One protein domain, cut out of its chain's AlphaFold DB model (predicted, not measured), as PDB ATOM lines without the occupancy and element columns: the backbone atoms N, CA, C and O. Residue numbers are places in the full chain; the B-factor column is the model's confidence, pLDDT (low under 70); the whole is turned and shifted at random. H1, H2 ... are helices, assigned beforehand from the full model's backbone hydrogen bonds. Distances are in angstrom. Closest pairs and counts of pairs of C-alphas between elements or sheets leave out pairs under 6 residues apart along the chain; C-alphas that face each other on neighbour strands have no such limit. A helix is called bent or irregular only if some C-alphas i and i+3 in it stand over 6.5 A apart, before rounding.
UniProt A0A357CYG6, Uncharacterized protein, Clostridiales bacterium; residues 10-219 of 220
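This is residues 10 to 219 of the 220 residues of an uncharacterized protein of Clostridiales bacterium (UniProt A0A357CYG6). A long rod of helices: H3 and H8 run side by side, H1 runs back along H3, and H4 and H5 pack on H8. Short H2, 43 to 48, H6, 148 to 151, and H7, 154 to 158, gather toward one end; residues 207 to 219 stick out at the other. The printed part has 210 residues with eight named helices; the class is all helix, and H3, H5 and H8 make an up-and-down bundle. It is loose, radius of gyration of the C-alphas 21.7 A, spanning 81 by 32 by 25 A.

Start at H1, residues 10 to 35, by its hydrogen bonds assigned as one helix but bent: C-alphas 24 and 27, ending H1a, 10 to 24, and beginning H1b, 27 to 35, are 6.7 A apart. H3, 51 to 88, touches H1a with residues 69 to 80 alone, closest at C-alphas 72 and 23, 4.7 A. H4, 94 to 116, touches H1a, closest at C-alphas 104 and 17, 4.6 A. H5, 127 to 139, touches residues 54 to 69 of H3 alone, closest at C-alphas 131 and 62, 4.8 A. H8, 165 to 217, touches H3 with residues 182 to 205 alone at a shallow tilt of 32 degrees, closest at C-alphas 197 and 78, 4.2 A. Every O i to N i+4 pair is within hydrogen-bond range in H1a, H1b, H2 and H4; H7 has 0 of 1, but 2 of 2 O i to N i+3 pairs.

Find C-alpha 10 at (36.066, 104.301, 33.062), beginning H1a, and C-alpha 217 at (46.602, 125.497, -0.361), ending H8, 69.0 A long.

The printed part has no cut; pLDDT is under 70 in 31 residues.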
ATOM      1  N   PHE A  10      36.533 103.753  31.787       88.12
ATOM      2  CA  PHE A  10      36.066 104.301  33.062       88.12
ATOM      3  C   PHE A  10      35.796 105.802  32.977       88.12
ATOM      4  O   PHE A  10      34.799 106.276  33.509       88.12
ATOM      5  N   PHE A  11      36.617 106.531  32.218       88.62
ATOM      6  CA  PHE A  11      36.368 107.941  31.928       88.62
ATOM      7  C   PHE A  11      34.998 108.153  31.265       88.62
ATOM      8  O   PHE A  11      34.230 109.010  31.696       88.62
ATOM      9  N   GLY A  12      34.652 107.331  30.267       89.50
ATOM     10  CA  GLY A  12      33.331 107.377  29.645       89.50
ATOM     11  C   GLY A  12      32.204 107.100  30.643       89.50
ATOM     12  O   GLY A  12      31.240 107.857  30.664       89.50
ATOM     13  N   ILE A  13      32.342 106.084  31.506       93.25
ATOM     14  CA  ILE A  13      31.348 105.814  32.563       93.25
ATOM     15  C   ILE A  13      31.140 107.060  33.426       93.25
ATOM     16  O   ILE A  13      30.006 107.485  33.597       93.25
ATOM     17  N   VAL A  14      32.212 107.686  33.916       94.38
ATOM     18  CA  VAL A  14      32.113 108.877  34.776       94.38
ATOM     19  C   VAL A  14      31.385 110.020  34.067       94.38
ATOM     20  O   VAL A  14      30.422 110.559  34.608       94.38
ATOM     21  N   ILE A  15      31.789 110.370  32.842       94.44
ATOM     22  CA  ILE A  15      31.191 111.496  32.108       94.44
ATOM     23  C   ILE A  15      29.716 111.247  31.778       94.44
ATOM     24  O   ILE A  15      28.894 112.157  31.923       94.44
ATOM     25  N   PHE A  16      29.360 110.037  31.342       95.88
ATOM     26  CA  PHE A  16      27.972 109.721  31.010       95.88
ATOM     27  C   PHE A  16      27.104 109.568  32.257       95.88
ATOM     28  O   PHE A  16      25.969 110.035  32.236       95.88
ATOM     29  N   THR A  17      27.634 109.041  33.362       96.75
ATOM     30  CA  THR A  17      26.929 109.050  34.651       96.75
ATOM     31  C   THR A  17      26.666 110.483  35.109       96.75
ATOM     32  O   THR A  17      25.530 110.804  35.432       96.75
ATOM     33  N   LEU A  18      27.656 111.382  35.057       96.25
ATOM     34  CA  LEU A  18      27.452 112.795  35.409       96.25
ATOM     35  C   LEU A  18      26.419 113.475  34.500       96.25
ATOM     36  O   LEU A  18      25.557 114.210  34.974       96.25
ATOM     37  N   SER A  19      26.468 113.201  33.199       96.31
ATOM     38  CA  SER A  19      25.536 113.773  32.220       96.31
ATOM     39  C   SER A  19      24.099 113.288  32.444       96.31
ATOM     40  O   SER A  19      23.154 114.074  32.373       96.31
ATOM     41  N   MET A  20      23.926 112.002  32.746       95.75
ATOM     42  CA  MET A  20      22.626 111.421  33.075       95.75
ATOM     43  C   MET A  20      22.124 111.855  34.459       95.75
ATOM     44  O   MET A  20      20.923 112.018  34.635       95.75
ATOM     45  N   PHE A  21      23.022 112.097  35.417       93.50
ATOM     46  CA  PHE A  21      22.676 112.686  36.710       93.50
ATOM     47  C   PHE A  21      22.156 114.118  36.551       93.50
ATOM     48  O   PHE A  21      21.110 114.464  37.081       93.50
ATOM     49  N   ILE A  22      22.825 114.953  35.749       92.44
ATOM     50  CA  ILE A  22      22.327 116.303  35.436       92.44
ATOM     51  C   ILE A  22      20.943 116.220  34.780       92.44
ATOM     52  O   ILE A  22      20.034 116.965  35.142       92.44
ATOM     53  N   ALA A  23      20.763 115.280  33.849       93.00
ATOM     54  CA  ALA A  23      19.471 115.052  33.216       93.00
ATOM     55  C   ALA A  23      18.382 114.621  34.213       93.00
ATOM     56  O   ALA A  23      17.236 115.045  34.067       93.00
ATOM     57  N   SER A  24      18.724 113.840  35.243       90.69
ATOM     58  CA  SER A  24      17.754 113.402  36.251       90.69
ATOM     59  C   SER A  24      17.239 114.521  37.145       90.69
ATOM     60  O   SER A  24      16.173 114.368  37.734       90.69
ATOM     61  N   ILE A  25      17.931 115.662  37.203       88.62
ATOM     62  CA  ILE A  25      17.488 116.843  37.954       88.62
ATOM     63  C   ILE A  25      16.431 117.636  37.167       88.62
ATOM     64  O   ILE A  25      15.577 118.282  37.769       88.62
ATOM     65  N   LEU A  26      16.437 117.584  35.827       89.12
ATOM     66  CA  LEU A  26      15.576 118.440  34.998       89.12
ATOM     67  C   LEU A  26      14.067 118.347  35.312       89.12
ATOM     68  O   LEU A  26      13.424 119.400  35.361       89.12
ATOM     69  N   PRO A  27      13.491 117.161  35.598       88.75
ATOM     70  CA  PRO A  27      12.083 117.032  35.975       88.75
ATOM     71  C   PRO A  27      11.661 117.927  37.144       88.75
ATOM     72  O   PRO A  27      10.544 118.445  37.140       88.75
ATOM     73  N   PHE A  28      12.553 118.175  38.110       84.31
ATOM     74  CA  PHE A  28      12.278 119.072  39.232       84.31
ATOM     75  C   PHE A  28      11.971 120.497  38.757       84.31
ATOM     76  O   PHE A  28      10.959 121.079  39.152       84.31
ATOM     77  N   PHE A  29      12.808 121.037  37.868       86.00
ATOM     78  CA  PHE A  29      12.616 122.374  37.311       86.00
ATOM     79  C   PHE A  29      11.381 122.442  36.422       86.00
ATOM     80  O   PHE A  29      10.634 123.415  36.476       86.00
ATOM     81  N   THR A  30      11.126 121.401  35.629       86.88
ATOM     82  CA  THR A  30       9.946 121.387  34.761       86.88
ATOM     83  C   THR A  30       8.659 121.382  35.580       86.88
ATOM     84  O   THR A  30       7.745 122.143  35.278       86.88
ATOM     85  N   ARG A  31       8.608 120.613  36.672       83.31
ATOM     86  CA  ARG A  31       7.486 120.647  37.617       83.31
ATOM     87  C   ARG A  31       7.305 122.029  38.243       83.31
ATOM     88  O   ARG A  31       6.178 122.507  38.324       83.31
ATOM     89  N   LEU A  32       8.397 122.667  38.670       84.06
ATOM     90  CA  LEU A  32       8.351 124.025  39.217       84.06
ATOM     91  C   LEU A  32       7.742 125.001  38.203       84.06
ATOM     92  O   LEU A  32       6.848 125.760  38.553       84.06
ATOM     93  N   ILE A  33       8.151 124.939  36.937       86.81
ATOM     94  CA  ILE A  33       7.583 125.797  35.889       86.81
ATOM     95  C   ILE A  33       6.087 125.517  35.708       86.81
ATOM     96  O   ILE A  33       5.285 126.444  35.736       86.81
ATOM     97  N   VAL A  34       5.694 124.248  35.573       85.06
ATOM     98  CA  VAL A  34       4.286 123.864  35.376       85.06
ATOM     99  C   VAL A  34       3.412 124.278  36.564       85.06
ATOM    100  O   VAL A  34       2.254 124.640  36.368       85.06
ATOM    101  N   SER A  35       3.961 124.298  37.784       82.06
ATOM    102  CA  SER A  35       3.213 124.702  38.980       82.06
ATOM    103  C   SER A  35       2.665 126.126  38.929       82.06
ATOM    104  O   SER A  35       1.639 126.388  39.546       82.06
ATOM    105  N   PHE A  36       3.277 127.022  38.150       84.38
ATOM    106  CA  PHE A  36       2.773 128.386  37.972       84.38
ATOM    107  C   PHE A  36       1.516 128.465  37.096       84.38
ATOM    108  O   PHE A  36       0.828 129.481  37.113       84.38
ATOM    109  N   PHE A  37       1.207 127.412  36.333       85.56
ATOM    110  CA  PHE A  37       0.121 127.408  35.348       85.56
ATOM    111  C   PHE A  37      -1.042 126.482  35.719       85.56
ATOM    112  O   PHE A  37      -2.070 126.495  35.045       85.56
ATOM    113  N   ILE A  38      -0.905 125.678  36.776       81.62
ATOM    114  CA  ILE A  38      -1.941 124.743  37.219       81.62
ATOM    115  C   ILE A  38      -2.521 125.219  38.548       81.62
ATOM    116  O   ILE A  38      -1.811 125.326  39.544       81.62
ATOM    117  N   LYS A  39      -3.838 125.457  38.577       79.75
ATOM    118  CA  LYS A  39      -4.563 125.745  39.820       79.75
ATOM    119  C   LYS A  39      -4.521 124.516  40.729       79.75
ATOM    120  O   LYS A  39      -4.975 123.450  40.323       79.75
ATOM    121  N   THR A  40      -4.046 124.676  41.958       71.19
ATOM    122  CA  THR A  40      -4.120 123.628  42.984       71.19
ATOM    123  C   THR A  40      -5.451 123.737  43.732       71.19
ATOM    124  O   THR A  40      -5.805 124.846  44.149       71.19
ATOM    125  N   PRO A  41      -6.214 122.639  43.888       73.12
ATOM    126  CA  PRO A  41      -7.412 122.646  44.719       73.12
ATOM    127  C   PRO A  41      -7.043 122.920  46.181       73.12
ATOM    128  O   PRO A  41      -6.009 122.469  46.673       73.12
ATOM    129  N   THR A  42      -7.887 123.675  46.875       72.31
ATOM    130  CA  THR A  42      -7.749 123.928  48.313       72.31
ATOM    131  C   THR A  42      -7.943 122.641  49.116       72.31
ATOM    132  O   THR A  42      -8.547 121.681  48.643       72.31
ATOM    133  N   ILE A  43      -7.492 122.628  50.372       69.06
ATOM    134  CA  ILE A  43      -7.681 121.488  51.288       69.06
ATOM    135  C   ILE A  43      -9.170 121.138  51.443       69.06
ATOM    136  O   ILE A  43      -9.532 119.967  51.469       69.06
ATOM    137  N   VAL A  44     -10.049 122.145  51.469       70.62
ATOM    138  CA  VAL A  44     -11.504 121.945  51.550       70.62
ATOM    139  C   VAL A  44     -12.049 121.276  50.283       70.62
ATOM    140  O   VAL A  44     -12.858 120.358  50.382       70.62
ATOM    141  N   GLU A  45     -11.581 121.684  49.101       70.81
ATOM    142  CA  GLU A  45     -11.943 121.040  47.829       70.81
ATOM    143  C   GLU A  45     -11.404 119.600  47.762       70.81
ATOM    144  O   GLU A  45     -12.128 118.695  47.356       70.81
ATOM    145  N   LEU A  46     -10.177 119.359  48.239       72.06
ATOM    146  CA  LEU A  46      -9.568 118.025  48.322       72.06
ATOM    147  C   LEU A  46     -10.294 117.085  49.291       72.06
ATOM    148  O   LEU A  46     -10.346 115.880  49.048       72.06
ATOM    149  N   HIS A  47     -10.856 117.619  50.379       66.12
ATOM    150  CA  HIS A  47     -11.673 116.851  51.321       66.12
ATOM    151  C   HIS A  47     -12.982 116.362  50.696       66.12
ATOM    152  O   HIS A  47     -13.470 115.299  51.078       66.12
ATOM    153  N   ALA A  48     -13.546 117.133  49.763       66.00
ATOM    154  CA  ALA A  48     -14.790 116.790  49.088       66.00
ATOM    155  C   ALA A  48     -14.560 115.865  47.883       66.00
ATOM    156  O   ALA A  48     -15.283 114.883  47.728       66.00
ATOM    157  N   ASP A  49     -13.567 116.165  47.036       78.12
ATOM    158  CA  ASP A  49     -13.260 115.379  45.839       78.12
ATOM    159  C   ASP A  49     -11.844 115.663  45.299       78.12
ATOM    160  O   ASP A  49     -11.545 116.748  44.796       78.12
ATOM    161  N   ALA A  50     -10.965 114.656  45.314       81.19
ATOM    162  CA  ALA A  50      -9.625 114.767  44.735       81.19
ATOM    163  C   ALA A  50      -9.581 114.416  43.238       81.19
ATOM    164  O   ALA A  50      -8.499 114.334  42.650       81.19
ATOM    165  N   SER A  51     -10.729 114.212  42.584       83.69
ATOM    166  CA  SER A  51     -10.795 113.854  41.162       83.69
ATOM    167  C   SER A  51     -10.074 114.848  40.259       83.69
ATOM    168  O   SER A  51      -9.440 114.429  39.297       83.69
ATOM    169  N   TYR A  52     -10.093 116.148  40.564       84.50
ATOM    170  CA  TYR A  52      -9.333 117.126  39.780       84.50
ATOM    171  C   TYR A  52      -7.813 116.901  39.890       84.50
ATOM    172  O   TYR A  52      -7.093 116.944  38.890       84.50
ATOM    173  N   LEU A  53      -7.323 116.567  41.086       85.75
ATOM    174  CA  LEU A  53      -5.913 116.265  41.323       85.75
ATOM    175  C   LEU A  53      -5.476 115.011  40.544       85.75
ATOM    176  O   LEU A  53      -4.501 115.060  39.795       85.75
ATOM    177  N   PHE A  54      -6.234 113.918  40.655       87.12
ATOM    178  CA  PHE A  54      -5.916 112.646  39.997       87.12
ATOM    179  C   PHE A  54      -6.202 112.635  38.491       87.12
ATOM    180  O   PHE A  54      -5.479 111.983  37.751       87.12
ATOM    181  N   ASN A  55      -7.225 113.332  37.997       88.38
ATOM    182  CA  ASN A  55      -7.611 113.245  36.584       88.38
ATOM    183  C   ASN A  55      -6.990 114.353  35.716       88.38
ATOM    184  O   ASN A  55      -6.955 114.202  34.498       88.38
ATOM    185  N   VAL A  56      -6.520 115.460  36.306       87.31
ATOM    186  CA  VAL A  56      -5.997 116.617  35.548       87.31
ATOM    187  C   VAL A  56      -4.564 116.945  35.945       87.31
ATOM    188  O   VAL A  56      -3.667 116.957  35.102       87.31
ATOM    189  N   VAL A  57      -4.323 117.169  37.235       87.31
ATOM    190  CA  VAL A  57      -3.030 117.672  37.710       87.31
ATOM    191  C   VAL A  57      -1.937 116.603  37.629       87.31
ATOM    192  O   VAL A  57      -0.869 116.856  37.073       87.31
ATOM    193  N   TYR A  58      -2.192 115.397  38.140       88.88
ATOM    194  CA  TYR A  58      -1.215 114.301  38.136       88.88
ATOM    195  C   TYR A  58      -0.859 113.807  36.731       88.88
ATOM    196  O   TYR A  58       0.332 113.610  36.487       88.88
ATOM    197  N   PRO A  59      -1.800 113.658  35.777       89.62
ATOM    198  CA  PRO A  59      -1.453 113.317  34.402       89.62
ATOM    199  C   PRO A  59      -0.593 114.391  33.738       89.62
ATOM    200  O   PRO A  59       0.413 114.055  33.114       89.62
ATOM    201  N   ALA A  60      -0.926 115.674  33.921       89.44
ATOM    202  CA  ALA A  60      -0.142 116.774  33.362       89.44
ATOM    203  C   ALA A  60       1.282 116.812  33.944       89.44
ATOM    204  O   ALA A  60       2.262 116.814  33.198       89.44
ATOM    205  N   MET A  61       1.409 116.774  35.275       87.88
ATOM    206  CA  MET A  61       2.707 116.777  35.958       87.88
ATOM    207  C   MET A  61       3.534 115.528  35.631       87.88
ATOM    208  O   MET A  61       4.726 115.633  35.333       87.88
ATOM    209  N   GLY A  62       2.912 114.348  35.633       89.81
ATOM    210  CA  GLY A  62       3.561 113.085  35.291       89.81
ATOM    211  C   GLY A  62       4.074 113.066  33.855       89.81
ATOM    212  O   GLY A  62       5.242 112.766  33.626       89.81
ATOM    213  N   ALA A  63       3.248 113.461  32.884       91.00
ATOM    214  CA  ALA A  63       3.656 113.498  31.482       91.00
ATOM    215  C   ALA A  63       4.847 114.439  31.266       91.00
ATOM    216  O   ALA A  63       5.855 114.047  30.677       91.00
ATOM    217  N   VAL A  64       4.768 115.662  31.792       91.38
ATOM    218  CA  VAL A  64       5.810 116.671  31.588       91.38
ATOM    219  C   VAL A  64       7.128 116.280  32.269       91.38
ATOM    220  O   VAL A  64       8.195 116.435  31.673       91.38
ATOM    221  N   THR A  65       7.079 115.727  33.484       90.88
ATOM    222  CA  THR A  65       8.287 115.274  34.197       90.88
ATOM    223  C   THR A  65       8.957 114.083  33.509       90.88
ATOM    224  O   THR A  65      10.181 114.081  33.372       90.88
ATOM    225  N   ILE A  66       8.186 113.116  32.998       92.56
ATOM    226  CA  ILE A  66       8.715 111.965  32.245       92.56
ATOM    227  C   ILE A  66       9.332 112.409  30.915       92.56
ATOM    228  O   ILE A  66      10.455 112.017  30.594       92.56
ATOM    229  N   ILE A  67       8.628 113.249  30.150       94.00
ATOM    230  CA  ILE A  67       9.128 113.779  28.873       94.00
ATOM    231  C   ILE A  67      10.431 114.547  29.102       94.00
ATOM    232  O   ILE A  67      11.420 114.307  28.408       94.00
ATOM    233  N   SER A  68      10.452 115.419  30.112       94.00
ATOM    234  CA  SER A  68      11.640 116.175  30.508       94.00
ATOM    235  C   SER A  68      12.809 115.252  30.847       94.00
ATOM    236  O   SER A  68      13.898 115.423  30.301       94.00
ATOM    237  N   PHE A  69      12.574 114.215  31.656       93.44
ATOM    238  CA  PHE A  69      13.592 113.233  32.027       93.44
ATOM    239  C   PHE A  69      14.216 112.557  30.797       93.44
ATOM    240  O   PHE A  69      15.439 112.522  30.649       93.44
ATOM    241  N   ILE A  70      13.383 112.070  29.875       95.00
ATOM    242  CA  ILE A  70      13.820 111.348  28.672       95.00
ATOM    243  C   ILE A  70      14.575 112.272  27.704       95.00
ATOM    244  O   ILE A  70      15.660 111.921  27.226       95.00
ATOM    245  N   ILE A  71      14.033 113.463  27.429       96.25
ATOM    246  CA  ILE A  71      14.655 114.442  26.526       96.25
ATOM    247  C   ILE A  71      15.985 114.931  27.104       96.25
ATOM    248  O   ILE A  71      16.979 114.998  26.378       96.25
ATOM    249  N   ALA A  72      16.041 115.216  28.405       96.00
ATOM    250  CA  ALA A  72      17.278 115.603  29.072       96.00
ATOM    251  C   ALA A  72      18.349 114.523  28.919       96.00
ATOM    252  O   ALA A  72      19.487 114.832  28.569       96.00
ATOM    253  N   GLY A  73      17.974 113.253  29.116       97.00
ATOM    254  CA  GLY A  73      18.874 112.114  28.959       97.00
ATOM    255  C   GLY A  73      19.489 112.034  27.565       97.00
ATOM    256  O   GLY A  73      20.686 111.751  27.441       97.00
ATOM    257  N   TYR A  74      18.694 112.312  26.527       98.25
ATOM    258  CA  TYR A  74      19.176 112.428  25.152       98.25
ATOM    259  C   TYR A  74      20.146 113.607  24.997       98.25
ATOM    260  O   TYR A  74      21.274 113.417  24.539       98.25
ATOM    261  N   LEU A  75      19.736 114.815  25.397       98.00
ATOM    262  CA  LEU A  75      20.485 116.051  25.151       98.00
ATOM    263  C   LEU A  75      21.831 116.089  25.881       98.00
ATOM    264  O   LEU A  75      22.851 116.421  25.277       98.00
ATOM    265  N   THR A  76      21.875 115.722  27.163       97.38
ATOM    266  CA  THR A  76      23.135 115.747  27.923       97.38
ATOM    267  C   THR A  76      24.122 114.715  27.384       97.38
ATOM    268  O   THR A  76      25.307 115.012  27.212       97.38
ATOM    269  N   SER A  77      23.631 113.527  27.019       97.62
ATOM    270  CA  SER A  77      24.449 112.475  26.407       97.62
ATOM    271  C   SER A  77      24.911 112.846  25.000       97.62
ATOM    272  O   SER A  77      26.035 112.510  24.628       97.62
ATOM    273  N   TYR A  78      24.093 113.572  24.233       98.06
ATOM    274  CA  TYR A  78      24.479 114.151  22.949       98.06
ATOM    275  C   TYR A  78      25.656 115.111  23.103       98.06
ATOM    276  O   TYR A  78      26.682 114.937  22.447       98.06
ATOM    277  N   ILE A  79      25.564 116.071  24.024       97.25
ATOM    278  CA  ILE A  79      26.631 117.053  24.262       97.25
ATOM    279  C   ILE A  79      27.924 116.355  24.707       97.25
ATOM    280  O   ILE A  79      29.011 116.679  24.220       97.25
ATOM    281  N   ALA A  80      27.824 115.378  25.611       95.56
ATOM    282  CA  ALA A  80      28.973 114.600  26.060       95.56
ATOM    283  C   ALA A  80      29.596 113.778  24.917       95.56
ATOM    284  O   ALA A  80      30.813 113.820  24.722       95.56
ATOM    285  N   GLY A  81      28.769 113.077  24.135       94.31
ATOM    286  CA  GLY A  81      29.194 112.305  22.967       94.31
ATOM    287  C   GLY A  81      29.919 113.171  21.942       94.31
ATOM    288  O   GLY A  81      31.025 112.823  21.530       94.31
ATOM    289  N   TYR A  82      29.355 114.340  21.629       95.25
ATOM    290  CA  TYR A  82      29.955 115.342  20.751       95.25
ATOM    291  C   TYR A  82      31.349 115.758  21.215       95.25
ATOM    292  O   TYR A  82      32.317 115.626  20.467       95.25
ATOM    293  N   LYS A  83      31.482 116.210  22.468       92.69
ATOM    294  CA  LYS A  83      32.763 116.703  22.996       92.69
ATOM    295  C   LYS A  83      33.833 115.615  23.041       92.69
ATOM    296  O   LYS A  83      34.990 115.881  22.716       92.69
ATOM    297  N   ILE A  84      33.460 114.398  23.440       90.69
ATOM    298  CA  ILE A  84      34.396 113.270  23.485       90.69
ATOM    299  C   ILE A  84      34.855 112.914  22.072       90.69
ATOM    300  O   ILE A  84      36.056 112.788  21.853       90.69
ATOM    301  N   ALA A  85      33.931 112.780  21.121       89.31
ATOM    302  CA  ALA A  85      34.255 112.401  19.749       89.31
ATOM    303  C   ALA A  85      35.103 113.464  19.044       89.31
ATOM    304  O   ALA A  85      36.113 113.129  18.431       89.31
ATOM    305  N   TYR A  86      34.762 114.742  19.227       86.94
ATOM    306  CA  TYR A  86      35.529 115.864  18.693       86.94
ATOM    307  C   TYR A  86      36.987 115.850  19.183       86.94
ATOM    308  O   TYR A  86      37.925 116.069  18.416       86.94
ATOM    309  N   LYS A  87      37.202 115.543  20.471       87.06
ATOM    310  CA  LYS A  87      38.545 115.488  21.064       87.06
ATOM    311  C   LYS A  87      39.305 114.210  20.702       87.06
ATOM    312  O   LYS A  87      40.496 114.277  20.419       87.06
ATOM    313  N   ALA A  88      38.639 113.059  20.754       85.06
ATOM    314  CA  ALA A  88      39.261 111.754  20.541       85.06
ATOM    315  C   ALA A  88      39.504 111.450  19.055       85.06
ATOM    316  O   ALA A  88      40.413 110.690  18.742       85.06
ATOM    317  N   ARG A  89      38.712 112.049  18.153       86.12
ATOM    318  CA  ARG A  89      38.790 111.897  16.687       86.12
ATOM    319  C   ARG A  89      38.634 110.459  16.184       86.12
ATOM    320  O   ARG A  89      39.036 110.147  15.069       86.12
ATOM    321  N   ILE A  90      38.057 109.588  17.002       84.44
ATOM    322  CA  ILE A  90      37.821 108.182  16.678       84.44
ATOM    323  C   ILE A  90      36.378 107.806  16.996       84.44
ATOM    324  O   ILE A  90      35.794 108.291  17.969       84.44
ATOM    325  N   VAL A  91      35.827 106.902  16.185       84.62
ATOM    326  CA  VAL A  91      34.544 106.252  16.469       84.62
ATOM    327  C   VAL A  91      34.747 105.273  17.617       84.62
ATOM    328  O   VAL A  91      35.639 104.424  17.586       84.62
ATOM    329  N   GLN A  92      33.908 105.367  18.641       86.44
ATOM    330  CA  GLN A  92      33.933 104.435  19.754       86.44
ATOM    331  C   GLN A  92      33.243 103.119  19.368       86.44
ATOM    332  O   GLN A  92      32.159 103.142  18.773       86.44
ATOM    333  N   PRO A  93      33.809 101.958  19.757       89.88
ATOM    334  CA  PRO A  93      33.193 100.666  19.489       89.88
ATOM    335  C   PRO A  93      31.784 100.571  20.078       89.88
ATOM    336  O   PRO A  93      31.565 100.885  21.250       89.88
ATOM    337  N   GLU A  94      30.832 100.059  19.301       90.62
ATOM    338  CA  GLU A  94      29.419 100.018  19.690       90.62
ATOM    339  C   GLU A  94      29.189  99.251  21.000       90.62
ATOM    340  O   GLU A  94      28.460  99.718  21.876       90.62
ATOM    341  N   LYS A  95      29.857  98.103  21.175       90.38
ATOM    342  CA  LYS A  95      29.783  97.313  22.412       90.38
ATOM    343  C   LYS A  95      30.229  98.132  23.625       90.38
ATOM    344  O   LYS A  95      29.553  98.122  24.648       90.38
ATOM    345  N   LYS A  96      31.323  98.890  23.490       90.38
ATOM    346  CA  LYS A  96      31.846  99.775  24.543       90.38
ATOM    347  C   LYS A  96      30.816 100.844  24.904       90.38
ATOM    348  O   LYS A  96      30.525 101.036  26.081       90.38
ATOM    349  N   VAL A  97      30.235 101.486  23.889       92.56
ATOM    350  CA  VAL A  97      29.205 102.516  24.054       92.56
ATOM    351  C   VAL A  97      27.983 101.964  24.788       92.56
ATOM    352  O   VAL A  97      27.580 102.533  25.800       92.56
ATOM    353  N   LYS A  98      27.437 100.831  24.323       94.62
ATOM    354  CA  LYS A  98      26.284 100.163  24.941       94.62
ATOM    355  C   LYS A  98      26.551  99.840  26.406       94.62
ATOM    356  O   LYS A  98      25.771 100.240  27.262       94.62
ATOM    357  N   THR A  99      27.668  99.174  26.705       94.69
ATOM    358  CA  THR A  99      28.000  98.779  28.078       94.69
ATOM    359  C   THR A  99      28.152  99.986  28.999       94.69
ATOM    360  O   THR A  99      27.584  99.984  30.084       94.69
ATOM    361  N   GLN A 100      28.859 101.039  28.576       94.75
ATOM    362  CA  GLN A 100      29.000 102.250  29.393       94.75
ATOM    363  C   GLN A 100      27.654 102.926  29.648       94.75
ATOM    364  O   GLN A 100      27.376 103.310  30.774       94.75
ATOM    365  N   THR A 101      26.814 103.054  28.619       95.56
ATOM    366  CA  THR A 101      25.508 103.703  28.750       95.56
ATOM    367  C   THR A 101      24.563 102.907  29.648       95.56
ATOM    368  O   THR A 101      23.899 103.507  30.487       95.56
ATOM    369  N   VAL A 102      24.539 101.576  29.526       96.69
ATOM    370  CA  VAL A 102      23.754 100.717  30.424       96.69
ATOM    371  C   VAL A 102      24.262 100.840  31.857       96.69
ATOM    372  O   VAL A 102      23.461 101.104  32.741       96.69
ATOM    373  N   LEU A 103      25.576 100.741  32.091       96.62
ATOM    374  CA  LEU A 103      26.150 100.865  33.436       96.62
ATOM    375  C   LEU A 103      25.865 102.233  34.065       96.62
ATOM    376  O   LEU A 103      25.407 102.292  35.203       96.62
ATOM    377  N   SER A 104      26.086 103.327  33.330       96.75
ATOM    378  CA  SER A 104      25.746 104.678  33.790       96.75
ATOM    379  C   SER A 104      24.254 104.799  34.100       96.75
ATOM    380  O   SER A 104      23.886 105.296  35.160       96.75
ATOM    381  N   GLY A 105      23.396 104.271  33.229       95.25
ATOM    382  CA  GLY A 105      21.955 104.228  33.434       95.25
ATOM    383  C   GLY A 105      21.530 103.459  34.680       95.25
ATOM    384  O   GLY A 105      20.706 103.944  35.449       95.25
ATOM    385  N   THR A 106      22.121 102.287  34.919       95.06
ATOM    386  CA  THR A 106      21.883 101.481  36.123       95.06
ATOM    387  C   THR A 106      22.333 102.213  37.385       95.06
ATOM    388  O   THR A 106      21.623 102.185  38.387       95.06
ATOM    389  N   ILE A 107      23.468 102.917  37.346       95.06
ATOM    390  CA  ILE A 107      23.911 103.757  38.467       95.06
ATOM    391  C   ILE A 107      22.879 104.860  38.737       95.06
ATOM    392  O   ILE A 107      22.471 105.043  39.880       95.06
ATOM    393  N   ILE A 108      22.407 105.555  37.696       93.19
ATOM    394  CA  ILE A 108      21.385 106.602  37.845       93.19
ATOM    395  C   ILE A 108      20.056 106.041  38.345       93.19
ATOM    396  O   ILE A 108      19.411 106.676  39.173       93.19
ATOM    397  N   TYR A 109      19.662 104.848  37.914       91.56
ATOM    398  CA  TYR A 109      18.502 104.150  38.460       91.56
ATOM    399  C   TYR A 109      18.631 103.927  39.967       91.56
ATOM    400  O   TYR A 109      17.743 104.326  40.714       91.56
ATOM    401  N   ILE A 110      19.751 103.350  40.417       90.50
ATOM    402  CA  ILE A 110      20.006 103.099  41.842       90.50
ATOM    403  C   ILE A 110      19.975 104.414  42.619       90.50
ATOM    404  O   ILE A 110      19.339 104.489  43.665       90.50
ATOM    405  N   ILE A 111      20.608 105.461  42.087       88.19
ATOM    406  CA  ILE A 111      20.630 106.792  42.696       88.19
ATOM    407  C   ILE A 111      19.218 107.384  42.799       88.19
ATOM    408  O   ILE A 111      18.839 107.862  43.865       88.19
ATOM    409  N   ASN A 112      18.430 107.345  41.724       87.25
ATOM    410  CA  ASN A 112      17.069 107.882  41.721       87.25
ATOM    411  C   ASN A 112      16.148 107.085  42.649       87.25
ATOM    412  O   ASN A 112      15.325 107.681  43.336       87.25
ATOM    413  N   MET A 113      16.301 105.759  42.711       84.88
ATOM    414  CA  MET A 113      15.562 104.911  43.648       84.88
ATOM    415  C   MET A 113      15.963 105.215  45.092       84.88
ATOM    416  O   MET A 113      15.092 105.480  45.912       84.88
ATOM    417  N   TYR A 114      17.262 105.275  45.392       82.25
ATOM    418  CA  TYR A 114      17.776 105.612  46.721       82.25
ATOM    419  C   TYR A 114      17.314 107.001  47.179       82.25
ATOM    420  O   TYR A 114      16.730 107.149  48.250       82.25
ATOM    421  N   MET A 115      17.485 108.030  46.347       73.81
ATOM    422  CA  MET A 115      16.999 109.375  46.667       73.81
ATOM    423  C   MET A 115      15.472 109.458  46.684       73.81
ATOM    424  O   MET A 115      14.899 110.294  47.379       73.81
ATOM    425  N   GLY A 116      14.803 108.576  45.945       69.50
ATOM    426  CA  GLY A 116      13.367 108.393  46.015       69.50
ATOM    427  C   GLY A 116      12.907 107.886  47.374       69.50
ATOM    428  O   GLY A 116      11.915 108.382  47.898       69.50
ATOM    429  N   THR A 117      13.655 106.975  47.996       67.75
ATOM    430  CA  THR A 117      13.271 106.315  49.257       67.75
ATOM    431  C   THR A 117      13.283 107.195  50.512       67.75
ATOM    432  O   THR A 117      12.949 106.687  51.573       67.75
ATOM    433  N   GLY A 118      13.572 108.500  50.400       58.50
ATOM    434  CA  GLY A 118      13.658 109.439  51.527       58.50
ATOM    435  C   GLY A 118      12.512 109.340  52.547       58.50
ATOM    436  O   GLY A 118      12.828 109.257  53.724       58.50
ATOM    437  N   THR A 119      11.242 109.277  52.096       54.81
ATOM    438  CA  THR A 119      10.051 108.829  52.876       54.81
ATOM    439  C   THR A 119       8.756 108.769  52.017       54.81
ATOM    440  O   THR A 119       8.028 109.748  51.913       54.81
ATOM    441  N   HIS A 120       8.294 107.734  51.315       59.50
ATOM    442  CA  HIS A 120       8.846 106.555  50.666       59.50
ATOM    443  C   HIS A 120       8.477 106.730  49.176       59.50
ATOM    444  O   HIS A 120       7.363 106.408  48.783       59.50
ATOM    445  N   PHE A 121       9.374 107.299  48.362       63.47
ATOM    446  CA  PHE A 121       9.163 107.769  46.973       63.47
ATOM    447  C   PHE A 121       8.657 109.211  46.761       63.47
ATOM    448  O   PHE A 121       8.249 109.559  45.656       63.47
ATOM    449  N   CYS A 122       8.786 110.095  47.754       61.53
ATOM    450  CA  CYS A 122       8.522 111.537  47.589       61.53
ATOM    451  C   CYS A 122       9.770 112.413  47.389       61.53
ATOM    452  O   CYS A 122       9.665 113.640  47.355       61.53
ATOM    453  N   GLY A 123      10.956 111.816  47.245       65.12
ATOM    454  CA  GLY A 123      12.178 112.570  46.968       65.12
ATOM    455  C   GLY A 123      12.106 113.360  45.655       65.12
ATOM    456  O   GLY A 123      11.334 113.036  44.750       65.12
ATOM    457  N   ILE A 124      12.970 114.373  45.517       64.56
ATOM    458  CA  ILE A 124      13.056 115.247  44.328       64.56
ATOM    459  C   ILE A 124      13.097 114.419  43.025       64.56
ATOM    460  O   ILE A 124      12.394 114.736  42.064       64.56
ATOM    461  N   PHE A 125      13.833 113.303  43.045       65.12
ATOM    462  CA  PHE A 125      14.024 112.370  41.928       65.12
ATOM    463  C   PHE A 125      13.048 111.192  41.873       65.12
ATOM    464  O   PHE A 125      13.165 110.363  40.979       65.12
ATOM    465  N   ALA A 126      12.127 111.048  42.822       67.94
ATOM    466  CA  ALA A 126      11.043 110.078  42.677       67.94
ATOM    467  C   ALA A 126       9.793 110.702  42.063       67.94
ATOM    468  O   ALA A 126       8.933 109.969  41.585       67.94
ATOM    469  N   SER A 127       9.720 112.034  41.996       66.75
ATOM    470  CA  SER A 127       8.575 112.751  41.435       66.75
ATOM    471  C   SER A 127       8.195 112.278  40.023       66.75
ATOM    472  O   SER A 127       7.012 112.083  39.758       66.75
ATOM    473  N   GLN A 128       9.163 111.972  39.150       78.81
ATOM    474  CA  GLN A 128       8.895 111.455  37.800       78.81
ATOM    475  C   GLN A 128       8.293 110.035  37.765       78.81
ATOM    476  O   GLN A 128       7.684 109.653  36.768       78.81
ATOM    477  N   PHE A 129       8.443 109.247  38.834       86.31
ATOM    478  CA  PHE A 129       7.856 107.904  38.959       86.31
ATOM    479  C   PHE A 129       6.596 107.906  39.827       86.31
ATOM    480  O   PHE A 129       5.730 107.042  39.687       86.31
ATOM    481  N   TRP A 130       6.484 108.887  40.717       87.88
ATOM    482  CA  TRP A 130       5.407 109.003  41.682       87.88
ATOM    483  C   TRP A 130       4.065 109.291  41.004       87.88
ATOM    484  O   TRP A 130       3.102 108.567  41.236       87.88
ATOM    485  N   TYR A 131       4.005 110.272  40.094       88.88
ATOM    486  CA  TYR A 131       2.766 110.630  39.388       88.88
ATOM    487  C   TYR A 131       2.111 109.460  38.634       88.88
ATOM    488  O   TYR A 131       0.943 109.180  38.905       88.88
ATOM    489  N   PRO A 132       2.802 108.731  37.729       90.31
ATOM    490  CA  PRO A 132       2.181 107.596  37.041       90.31
ATOM    491  C   PRO A 132       1.775 106.474  38.009       90.31
ATOM    492  O   PRO A 132       0.777 105.788  37.780       90.31
ATOM    493  N   SER A 133       2.489 106.328  39.126       90.44
ATOM    494  CA  SER A 133       2.157 105.349  40.161       90.44
ATOM    495  C   SER A 133       0.889 105.717  40.924       90.44
ATOM    496  O   SER A 133       0.018 104.866  41.091       90.44
ATOM    497  N   ALA A 134       0.737 106.982  41.318       88.75
ATOM    498  CA  ALA A 134      -0.462 107.492  41.980       88.75
ATOM    499  C   ALA A 134      -1.705 107.362  41.085       88.75
ATOM    500  O   ALA A 134      -2.765 106.934  41.542       88.75
ATOM    501  N   LEU A 135      -1.563 107.666  39.790       89.75
ATOM    502  CA  LEU A 135      -2.627 107.482  38.799       89.75
ATOM    503  C   LEU A 135      -3.066 106.025  38.699       89.75
ATOM    504  O   LEU A 135      -4.254 105.722  38.778       89.75
ATOM    505  N   THR A 136      -2.098 105.123  38.578       90.31
ATOM    506  CA  THR A 136      -2.349 103.686  38.469       90.31
ATOM    507  C   THR A 136      -3.017 103.150  39.728       90.31
ATOM    508  O   THR A 136      -4.044 102.483  39.644       90.31
ATOM    509  N   ALA A 137      -2.515 103.523  40.905       88.25
ATOM    510  CA  ALA A 137      -3.122 103.156  42.177       88.25
ATOM    511  C   ALA A 137      -4.575 103.643  42.298       88.25
ATOM    512  O   ALA A 137      -5.421 102.916  42.817       88.25
ATOM    513  N   SER A 138      -4.895 104.835  41.783       88.31
ATOM    514  CA  SER A 138      -6.278 105.317  41.740       88.31
ATOM    515  C   SER A 138      -7.156 104.503  40.783       88.31
ATOM    516  O   SER A 138      -8.273 104.149  41.150       88.31
ATOM    517  N   VAL A 139      -6.658 104.159  39.590       88.75
ATOM    518  CA  VAL A 139      -7.391 103.336  38.606       88.75
ATOM    519  C   VAL A 139      -7.700 101.941  39.152       88.75
ATOM    520  O   VAL A 139      -8.803 101.439  38.957       88.75
ATOM    521  N   PHE A 140      -6.763 101.334  39.883       89.06
ATOM    522  CA  PHE A 140      -6.957 100.027  40.519       89.06
ATOM    523  C   PHE A 140      -7.721 100.088  41.853       89.06
ATOM    524  O   PHE A 140      -7.874  99.064  42.514       89.06
ATOM    525  N   GLY A 141      -8.196 101.266  42.275       85.25
ATOM    526  CA  GLY A 141      -8.958 101.434  43.517       85.25
ATOM    527  C   GLY A 141      -8.138 101.286  44.804       85.25
ATOM    528  O   GLY A 141      -8.710 101.242  45.889       85.25
ATOM    529  N   VAL A 142      -6.804 101.248  44.705       86.38
ATOM    530  CA  VAL A 142      -5.883 101.231  45.857       86.38
ATOM    531  C   VAL A 142      -5.942 102.565  46.615       86.38
ATOM    532  O   VAL A 142      -5.806 102.600  47.840       86.38
ATOM    533  N   VAL A 143      -6.188 103.659  45.886       83.94
ATOM    534  CA  VAL A 143      -6.441 104.996  46.438       83.94
ATOM    535  C   VAL A 143      -7.842 105.455  46.041       83.94
ATOM    536  O   VAL A 143      -8.165 105.553  44.855       83.94
ATOM    537  N   ASN A 144      -8.675 105.777  47.034       81.12
ATOM    538  CA  ASN A 144     -10.022 106.286  46.800       81.12
ATOM    539  C   ASN A 144     -10.008 107.813  46.630       81.12
ATOM    540  O   ASN A 144      -9.993 108.555  47.610       81.12
ATOM    541  N   LYS A 145     -10.078 108.282  45.381       81.12
ATOM    542  CA  LYS A 145     -10.071 109.720  45.051       81.12
ATOM    543  C   LYS A 145     -11.301 110.501  45.539       81.12
ATOM    544  O   LYS A 145     -11.233 111.723  45.614       81.12
ATOM    545  N   HIS A 146     -12.388 109.818  45.902       79.88
ATOM    546  CA  HIS A 146     -13.597 110.434  46.465       79.88
ATOM    547  C   HIS A 146     -13.554 110.546  47.996       79.88
ATOM    548  O   HIS A 146     -14.445 111.137  48.595       79.88
ATOM    549  N   ASN A 147     -12.548 109.954  48.651       72.25
ATOM    550  CA  ASN A 147     -12.345 110.079  50.090       72.25
ATOM    551  C   ASN A 147     -10.857 109.939  50.432       72.25
ATOM    552  O   ASN A 147     -10.411 108.920  50.963       72.25
ATOM    553  N   VAL A 148     -10.090 110.978  50.101       71.88
ATOM    554  CA  VAL A 148      -8.636 111.008  50.320       71.88
ATOM    555  C   VAL A 148      -8.286 111.360  51.771       71.88
ATOM    556  O   VAL A 148      -7.168 111.123  52.195       71.88
ATOM    557  N   LEU A 149      -9.244 111.822  52.582       66.19
ATOM    558  CA  LEU A 149      -9.056 112.185  53.998       66.19
ATOM    559  C   LEU A 149      -8.418 111.085  54.858       66.19
ATOM    560  O   LEU A 149      -7.678 111.393  55.786       66.19
ATOM    561  N   LYS A 150      -8.676 109.809  54.550       66.75
ATOM    562  CA  LYS A 150      -8.042 108.673  55.248       66.75
ATOM    563  C   LYS A 150      -6.549 108.521  54.941       66.75
ATOM    564  O   LYS A 150      -5.864 107.769  55.620       66.75
ATOM    565  N   GLU A 151      -6.085 109.208  53.907       72.75
ATOM    566  CA  GLU A 151      -4.782 109.046  53.272       72.75
ATOM    567  C   GLU A 151      -3.940 110.329  53.319       72.75
ATOM    568  O   GLU A 151      -2.822 110.335  52.817       72.75
ATOM    569  N   ILE A 152      -4.471 111.430  53.861       71.44
ATOM    570  CA  ILE A 152      -3.763 112.713  53.987       71.44
ATOM    571  C   ILE A 152      -2.953 112.690  55.285       71.44
ATOM    572  O   ILE A 152      -3.511 112.520  56.371       71.44
ATOM    573  N   ALA A 153      -1.640 112.899  55.190       68.75
ATOM    574  CA  ALA A 153      -0.794 113.103  56.362       68.75
ATOM    575  C   ALA A 153      -0.912 114.551  56.876       68.75
ATOM    576  O   ALA A 153      -1.226 115.468  56.119       68.75
ATOM    577  N   GLN A 154      -0.602 114.801  58.155       65.31
ATOM    578  CA  GLN A 154      -0.618 116.171  58.702       65.31
ATOM    579  C   GLN A 154       0.314 117.133  57.941       65.31
ATOM    580  O   GLN A 154       0.036 118.331  57.872       65.31
ATOM    581  N   ASP A 155       1.380 116.610  57.337       64.56
ATOM    582  CA  ASP A 155       2.322 117.392  56.536       64.56
ATOM    583  C   ASP A 155       1.745 117.803  55.171       64.56
ATOM    584  O   ASP A 155       2.035 118.903  54.697       64.56
ATOM    585  N   ASP A 156       0.847 117.003  54.586       68.38
ATOM    586  CA  ASP A 156       0.144 117.334  53.333       68.38
ATOM    587  C   ASP A 156      -0.823 118.516  53.515       68.38
ATOM    588  O   ASP A 156      -1.099 119.265  52.583       68.38
ATOM    589  N   ILE A 157      -1.326 118.710  54.738       60.81
ATOM    590  CA  ILE A 157      -2.222 119.817  55.110       60.81
ATOM    591  C   ILE A 157      -1.429 121.125  55.260       60.81
ATOM    592  O   ILE A 157      -1.953 122.214  55.036       60.81
ATOM    593  N   ARG A 158      -0.155 121.038  55.653       57.94
ATOM    594  CA  ARG A 158       0.698 122.213  55.895       57.94
ATOM    595  C   ARG A 158       1.355 122.729  54.626       57.94
ATOM    596  O   ARG A 158       1.614 123.928  54.526       57.94
ATOM    597  N   VAL A 159       1.640 121.845  53.673       58.06
ATOM    598  CA  VAL A 159       2.353 122.193  52.445       58.06
ATOM    599  C   VAL A 159       1.420 121.999  51.259       58.06
ATOM    600  O   VAL A 159       0.997 120.886  50.980       58.06
ATOM    601  N   ASN A 160       1.114 123.079  50.536       56.97
ATOM    602  CA  ASN A 160       0.214 123.072  49.376       56.97
ATOM    603  C   ASN A 160       0.894 122.441  48.137       56.97
ATOM    604  O   ASN A 160       1.092 123.085  47.106       56.97
ATOM    605  N   ASN A 161       1.355 121.198  48.283       62.22
ATOM    606  CA  ASN A 161       2.158 120.471  47.312       62.22
ATOM    607  C   ASN A 161       1.293 119.599  46.396       62.22
ATOM    608  O   ASN A 161       0.259 119.064  46.777       62.22
ATOM    609  N   PHE A 162       1.793 119.357  45.183       67.56
ATOM    610  CA  PHE A 162       1.198 118.451  44.191       67.56
ATOM    611  C   PHE A 162       1.340 116.961  44.531       67.56
ATOM    612  O   PHE A 162       1.262 116.126  43.636       67.56
ATOM    613  N   VAL A 163       1.651 116.607  45.771       75.38
ATOM    614  CA  VAL A 163       2.027 115.247  46.157       75.38
ATOM    615  C   VAL A 163       1.382 114.959  47.501       75.38
ATOM    616  O   VAL A 163       1.624 115.698  48.447       75.38
ATOM    617  N   ILE A 164       0.568 113.905  47.558       78.56
ATOM    618  CA  ILE A 164      -0.036 113.416  48.801       78.56
ATOM    619  C   ILE A 164       0.929 112.390  49.388       78.56
ATOM    620  O   ILE A 164       1.074 111.291  48.859       78.56
ATOM    621  N   THR A 165       1.637 112.749  50.450       77.00
ATOM    622  CA  THR A 165       2.643 111.877  51.065       77.00
ATOM    623  C   THR A 165       2.019 110.671  51.762       77.00
ATOM    624  O   THR A 165       2.621 109.597  51.756       77.00
ATOM    625  N   GLY A 166       0.797 110.785  52.289       76.12
ATOM    626  CA  GLY A 166       0.167 109.677  53.014       76.12
ATOM    627  C   GLY A 166      -0.262 108.474  52.155       76.12
ATOM    628  O   GLY A 166      -0.530 107.412  52.710       76.12
ATOM    629  N   ILE A 167      -0.235 108.562  50.814       80.94
ATOM    630  CA  ILE A 167      -0.459 107.392  49.934       80.94
ATOM    631  C   ILE A 167       0.825 106.635  49.567       80.94
ATOM    632  O   ILE A 167       0.747 105.599  48.911       80.94
ATOM    633  N   ASN A 168       2.003 107.117  49.967       80.69
ATOM    634  CA  ASN A 168       3.298 106.602  49.505       80.69
ATOM    635  C   ASN A 168       3.497 105.099  49.705       80.69
ATOM    636  O   ASN A 168       3.932 104.406  48.780       80.69
ATOM    637  N   ASP A 169       3.117 104.580  50.870       78.94
ATOM    638  CA  ASP A 169       3.289 103.165  51.210       78.94
ATOM    639  C   ASP A 169       2.490 102.247  50.275       78.94
ATOM    640  O   ASP A 169       2.872 101.105  50.016       78.94
ATOM    641  N   LYS A 170       1.412 102.773  49.683       82.19
ATOM    642  CA  LYS A 170       0.559 102.066  48.723       82.19
ATOM    643  C   LYS A 170       1.104 102.094  47.298       82.19
ATOM    644  O   LYS A 170       0.659 101.315  46.456       82.19
ATOM    645  N   LEU A 171       2.047 102.989  47.006       85.81
ATOM    646  CA  LEU A 171       2.576 103.189  45.657       85.81
ATOM    647  C   LEU A 171       3.851 102.394  45.379       85.81
ATOM    648  O   LEU A 171       4.243 102.292  44.219       85.81
ATOM    649  N   ALA A 172       4.489 101.815  46.398       84.12
ATOM    650  CA  ALA A 172       5.832 101.249  46.290       84.12
ATOM    651  C   ALA A 172       6.008 100.270  45.114       84.12
ATOM    652  O   ALA A 172       6.940 100.413  44.318       84.12
ATOM    653  N   ALA A 173       5.086  99.315  44.961       85.44
ATOM    654  CA  ALA A 173       5.129  98.342  43.871       85.44
ATOM    655  C   ALA A 173       5.008  99.013  42.491       85.44
ATOM    656  O   ALA A 173       5.780  98.709  41.583       85.44
ATOM    657  N   PHE A 174       4.084  99.968  42.345       89.44
ATOM    658  CA  PHE A 174       3.912 100.716  41.099       89.44
ATOM    659  C   PHE A 174       5.149 101.553  40.776       89.44
ATOM    660  O   PHE A 174       5.589 101.570  39.629       89.44
ATOM    661  N   ILE A 175       5.762 102.175  41.781       88.38
ATOM    662  CA  ILE A 175       6.939 103.021  41.585       88.38
ATOM    663  C   ILE A 175       8.132 102.205  41.109       88.38
ATOM    664  O   ILE A 175       8.830 102.655  40.206       88.38
ATOM    665  N   ILE A 176       8.336 100.995  41.633       86.94
ATOM    666  CA  ILE A 176       9.378 100.082  41.140       86.94
ATOM    667  C   ILE A 176       9.132  99.713  39.669       86.94
ATOM    668  O   ILE A 176      10.058  99.719  38.859       86.94
ATOM    669  N   VAL A 177       7.885  99.417  39.296       90.19
ATOM    670  CA  VAL A 177       7.543  99.075  37.906       90.19
ATOM    671  C   VAL A 177       7.779 100.268  36.978       90.19
ATOM    672  O   VAL A 177       8.468 100.142  35.962       90.19
ATOM    673  N   TYR A 178       7.259 101.442  37.329       90.94
ATOM    674  CA  TYR A 178       7.418 102.648  36.521       90.94
ATOM    675  C   TYR A 178       8.866 103.118  36.453       90.94
ATOM    676  O   TYR A 178       9.309 103.537  35.382       90.94
ATOM    677  N   SER A 179       9.624 103.019  37.544       89.81
ATOM    678  CA  SER A 179      11.033 103.395  37.547       89.81
ATOM    679  C   SER A 179      11.841 102.512  36.605       89.81
ATOM    680  O   SER A 179      12.648 103.051  35.851       89.81
ATOM    681  N   LEU A 180      11.582 101.203  36.543       91.44
ATOM    682  CA  LEU A 180      12.217 100.309  35.572       91.44
ATOM    683  C   LEU A 180      11.868 100.686  34.127       91.44
ATOM    684  O   LEU A 180      12.770 100.850  33.303       91.44
ATOM    685  N   LEU A 181      10.579 100.870  33.820       93.38
ATOM    686  CA  LEU A 181      10.114 101.188  32.465       93.38
ATOM    687  C   LEU A 181      10.660 102.533  31.968       93.38
ATOM    688  O   LEU A 181      11.229 102.624  30.878       93.38
ATOM    689  N   ILE A 182      10.528 103.580  32.785       93.69
ATOM    690  CA  ILE A 182      10.971 104.932  32.438       93.69
ATOM    691  C   ILE A 182      12.501 104.992  32.377       93.69
ATOM    692  O   ILE A 182      13.052 105.638  31.487       93.69
ATOM    693  N   THR A 183      13.208 104.275  33.256       92.88
ATOM    694  CA  THR A 183      14.673 104.167  33.185       92.88
ATOM    695  C   THR A 183      15.117 103.457  31.913       92.88
ATOM    696  O   THR A 183      16.065 103.908  31.277       92.88
ATOM    697  N   ALA A 184      14.449 102.381  31.493       95.44
ATOM    698  CA  ALA A 184      14.788 101.705  30.243       95.44
ATOM    699  C   ALA A 184      14.661 102.655  29.038       95.44
ATOM    700  O   ALA A 184      15.576 102.735  28.211       95.44
ATOM    701  N   ALA A 185      13.579 103.441  28.985       96.50
ATOM    702  CA  ALA A 185      13.394 104.478  27.971       96.50
ATOM    703  C   ALA A 185      14.479 105.567  28.053       96.50
ATOM    704  O   ALA A 185      15.057 105.947  27.035       96.50
ATOM    705  N   PHE A 186      14.817 106.018  29.262       96.38
ATOM    706  CA  PHE A 186      15.884 106.987  29.500       96.38
ATOM    707  C   PHE A 186      17.248 106.481  29.009       96.38
ATOM    708  O   PHE A 186      17.923 107.179  28.257       96.38
ATOM    709  N   ILE A 187      17.627 105.244  29.346       97.50
ATOM    710  CA  ILE A 187      18.872 104.607  28.887       97.50
ATOM    711  C   ILE A 187      18.911 104.537  27.363       97.50
ATOM    712  O   ILE A 187      19.930 104.873  26.751       97.50
ATOM    713  N   TYR A 188      17.804 104.127  26.744       97.94
ATOM    714  CA  TYR A 188      17.693 104.064  25.293       97.94
ATOM    715  C   TYR A 188      17.874 105.447  24.650       97.94
ATOM    716  O   TYR A 188      18.688 105.609  23.738       97.94
ATOM    717  N   CYS A 189      17.184 106.471  25.153       98.06
ATOM    718  CA  CYS A 189      17.299 107.836  24.647       98.06
ATOM    719  C   CYS A 189      18.692 108.430  24.876       98.06
ATOM    720  O   CYS A 189      19.243 109.046  23.965       98.06
ATOM    721  N   SER A 190      19.323 108.180  26.021       98.06
ATOM    722  CA  SER A 190      20.712 108.572  26.270       98.06
ATOM    723  C   SER A 190      21.700 107.874  25.338       98.06
ATOM    724  O   SER A 190      22.633 108.511  24.847       98.06
ATOM    725  N   TYR A 191      21.494 106.590  25.030       98.06
ATOM    726  CA  TYR A 191      22.289 105.876  24.028       98.06
ATOM    727  C   TYR A 191      22.159 106.532  22.648       98.06
ATOM    728  O   TYR A 191      23.169 106.820  22.001       98.06
ATOM    729  N   ARG A 192      20.926 106.822  22.215       98.12
ATOM    730  CA  ARG A 192      20.659 107.507  20.941       98.12
ATOM    731  C   ARG A 192      21.299 108.893  20.905       98.12
ATOM    732  O   ARG A 192      21.980 109.205  19.931       98.12
ATOM    733  N   GLY A 193      21.144 109.674  21.973       97.81
ATOM    734  CA  GLY A 193      21.739 111.002  22.111       97.81
ATOM    735  C   GLY A 193      23.251 110.948  21.989       97.81
ATOM    736  O   GLY A 193      23.829 111.620  21.139       97.81
ATOM    737  N   ARG A 194      23.894 110.052  22.743       96.81
ATOM    738  CA  ARG A 194      25.338 109.821  22.661       96.81
ATOM    739  C   ARG A 194      25.811 109.508  21.241       96.81
ATOM    740  O   ARG A 194      26.793 110.102  20.805       96.81
ATOM    741  N   ARG A 195      25.149 108.587  20.530       96.94
ATOM    742  CA  ARG A 195      25.539 108.199  19.161       96.94
ATOM    743  C   ARG A 195      25.353 109.336  18.161       96.94
ATOM    744  O   ARG A 195      26.226 109.539  17.324       96.94
ATOM    745  N   ALA A 196      24.259 110.083  18.270       97.19
ATOM    746  CA  ALA A 196      24.025 111.259  17.440       97.19
ATOM    747  C   ALA A 196      25.086 112.344  17.690       97.19
ATOM    748  O   ALA A 196      25.651 112.884  16.743       97.19
ATOM    749  N   GLY A 197      25.418 112.602  18.958       96.50
ATOM    750  CA  GLY A 197      26.462 113.556  19.327       96.50
ATOM    751  C   GLY A 197      27.837 113.134  18.821       96.50
ATOM    752  O   GLY A 197      28.567 113.950  18.271       96.50
ATOM    753  N   GLU A 198      28.176 111.850  18.957       95.56
ATOM    754  CA  GLU A 198      29.430 111.286  18.452       95.56
ATOM    755  C   GLU A 198      29.575 111.466  16.936       95.56
ATOM    756  O   GLU A 198      30.610 111.951  16.481       95.56
ATOM    757  N   ALA A 199      28.533 111.139  16.165       95.00
ATOM    758  CA  ALA A 199      28.530 111.319  14.715       95.00
ATOM    759  C   ALA A 199      28.743 112.791  14.327       95.00
ATOM    760  O   ALA A 199      29.631 113.098  13.532       95.00
ATOM    761  N   TYR A 200      28.000 113.703  14.960       96.06
ATOM    762  CA  TYR A 200      28.121 115.138  14.705       96.06
ATOM    763  C   TYR A 200      29.500 115.697  15.099       96.06
ATOM    764  O   TYR A 200      30.064 116.554  14.420       96.06
ATOM    765  N   GLY A 201      30.088 115.185  16.185       92.50
ATOM    766  CA  GLY A 201      31.430 115.567  16.625       92.50
ATOM    767  C   GLY A 201      32.502 115.208  15.603       92.50
ATOM    768  O   GLY A 201      33.380 116.024  15.328       92.50
ATOM    769  N   LEU A 202      32.417 114.013  15.017       93.00
ATOM    770  CA  LEU A 202      33.357 113.556  13.991       93.00
ATOM    771  C   LEU A 202      33.192 114.320  12.675       93.00
ATOM    772  O   LEU A 202      34.193 114.719  12.083       93.00
ATOM    773  N   GLU A 203      31.952 114.583  12.258       93.44
ATOM    774  CA  GLU A 203      31.659 115.387  11.067       93.44
ATOM    775  C   GLU A 203      32.283 116.789  11.173       93.44
ATOM    776  O   GLU A 203      32.947 117.256  10.247       93.44
ATOM    777  N   ASN A 204      32.149 117.446  12.328       91.31
ATOM    778  CA  ASN A 204      32.729 118.771  12.547       91.31
ATOM    779  C   ASN A 204      34.264 118.759  12.570       91.31
ATOM    780  O   ASN A 204      34.885 119.702  12.078       91.31
ATOM    781  N   VAL A 205      34.890 117.704  13.104       90.25
ATOM    782  CA  VAL A 205      36.354 117.543  13.027       90.25
ATOM    783  C   VAL A 205      36.804 117.416  11.578       90.25
ATOM    784  O   VAL A 205      37.783 118.049  11.188       90.25
ATOM    785  N   GLN A 206      36.098 116.620  10.776       88.88
ATOM    786  CA  GLN A 206      36.431 116.442   9.368       88.88
ATOM    787  C   GLN A 206      36.330 117.766   8.600       88.88
ATOM    788  O   GLN A 206      37.298 118.154   7.947       88.88
ATOM    789  N   LYS A 207      35.227 118.506   8.770       90.56
ATOM    790  CA  LYS A 207      35.050 119.841   8.173       90.56
ATOM    791  C   LYS A 207      36.166 120.803   8.571       90.56
ATOM    792  O   LYS A 207      36.694 121.515   7.728       90.56
ATOM    793  N   TYR A 208      36.560 120.811   9.845       87.56
ATOM    794  CA  TYR A 208      37.662 121.652  10.313       87.56
ATOM    795  C   TYR A 208      38.986 121.309   9.613       87.56
ATOM    796  O   TYR A 208      39.698 122.205   9.165       87.56
ATOM    797  N   ILE A 209      39.307 120.018   9.478       87.88
ATOM    798  CA  ILE A 209      40.522 119.563   8.788       87.88
ATOM    799  C   ILE A 209      40.498 119.962   7.306       87.88
ATOM    800  O   ILE A 209      41.523 120.395   6.783       87.88
ATOM    801  N   GLU A 210      39.356 119.828   6.632       89.50
ATOM    802  CA  GLU A 210      39.183 120.232   5.230       89.50
ATOM    803  C   GLU A 210      39.373 121.743   5.049       89.50
ATOM    804  O   GLU A 210      40.126 122.161   4.172       89.50
ATOM    805  N   THR A 211      38.787 122.562   5.926       89.19
ATOM    806  CA  THR A 211      38.964 124.022   5.902       89.19
ATOM    807  C   THR A 211      40.428 124.427   6.069       89.19
ATOM    808  O   THR A 211      40.908 125.256   5.301       89.19
ATOM    809  N   VAL A 212      41.153 123.821   7.018       86.56
ATOM    810  CA  VAL A 212      42.579 124.121   7.254       86.56
ATOM    811  C   VAL A 212      43.446 123.710   6.060       86.56
ATOM    812  O   VAL A 212      44.307 124.468   5.622       86.56
ATOM    813  N   LYS A 213      43.201 122.527   5.478       82.50
ATOM    814  CA  LYS A 213      43.924 122.089   4.272       82.50
ATOM    815  C   LYS A 213      43.687 123.027   3.092       82.50
ATOM    816  O   LYS A 213      44.628 123.349   2.372       82.50
ATOM    817  N   ASN A 214      42.444 123.466   2.908       79.94
ATOM    818  CA  ASN A 214      42.091 124.375   1.826       79.94
ATOM    819  C   ASN A 214      42.727 125.755   2.037       79.94
ATOM    820  O   ASN A 214      43.273 126.293   1.083       79.94
ATOM    821  N   SER A 215      42.760 126.292   3.263       73.81
ATOM    822  CA  SER A 215      43.434 127.572   3.541       73.81
ATOM    823  C   SER A 215      44.948 127.526   3.321       73.81
ATOM    824  O   SER A 215      45.509 128.494   2.817       73.81
ATOM    825  N   ASP A 216      45.603 126.407   3.640       68.19
ATOM    826  CA  ASP A 216      47.043 126.240   3.401       68.19
ATOM    827  C   ASP A 216      47.372 126.120   1.902       68.19
ATOM    828  O   ASP A 216      48.459 126.507   1.470       68.19
ATOM    829  N   SER A 217      46.437 125.606   1.094       64.81
ATOM    830  CA  SER A 217      46.602 125.497  -0.361       64.81
ATOM    831  C   SER A 217      46.452 126.825  -1.109       64.81
ATOM    832  O   SER A 217      47.007 126.960  -2.190       64.81
ATOM    833  N   THR A 218      45.761 127.815  -0.533       59.53
ATOM    834  CA  THR A 218      45.566 129.147  -1.139       59.53
ATOM    835  C   THR A 218      46.734 130.109  -0.889       59.53
ATOM    836  O   THR A 218      46.774 131.186  -1.478       59.53
ATOM    837  N   ILE A 219      47.658 129.761   0.014       57.75
ATOM    838  CA  ILE A 219      48.822 130.588   0.390       57.75
ATOM    839  C   ILE A 219      50.087 130.182  -0.407       57.75
ATOM    840  O   ILE A 219      51.119 130.844  -0.308       57.75
TER     841      ILE A 219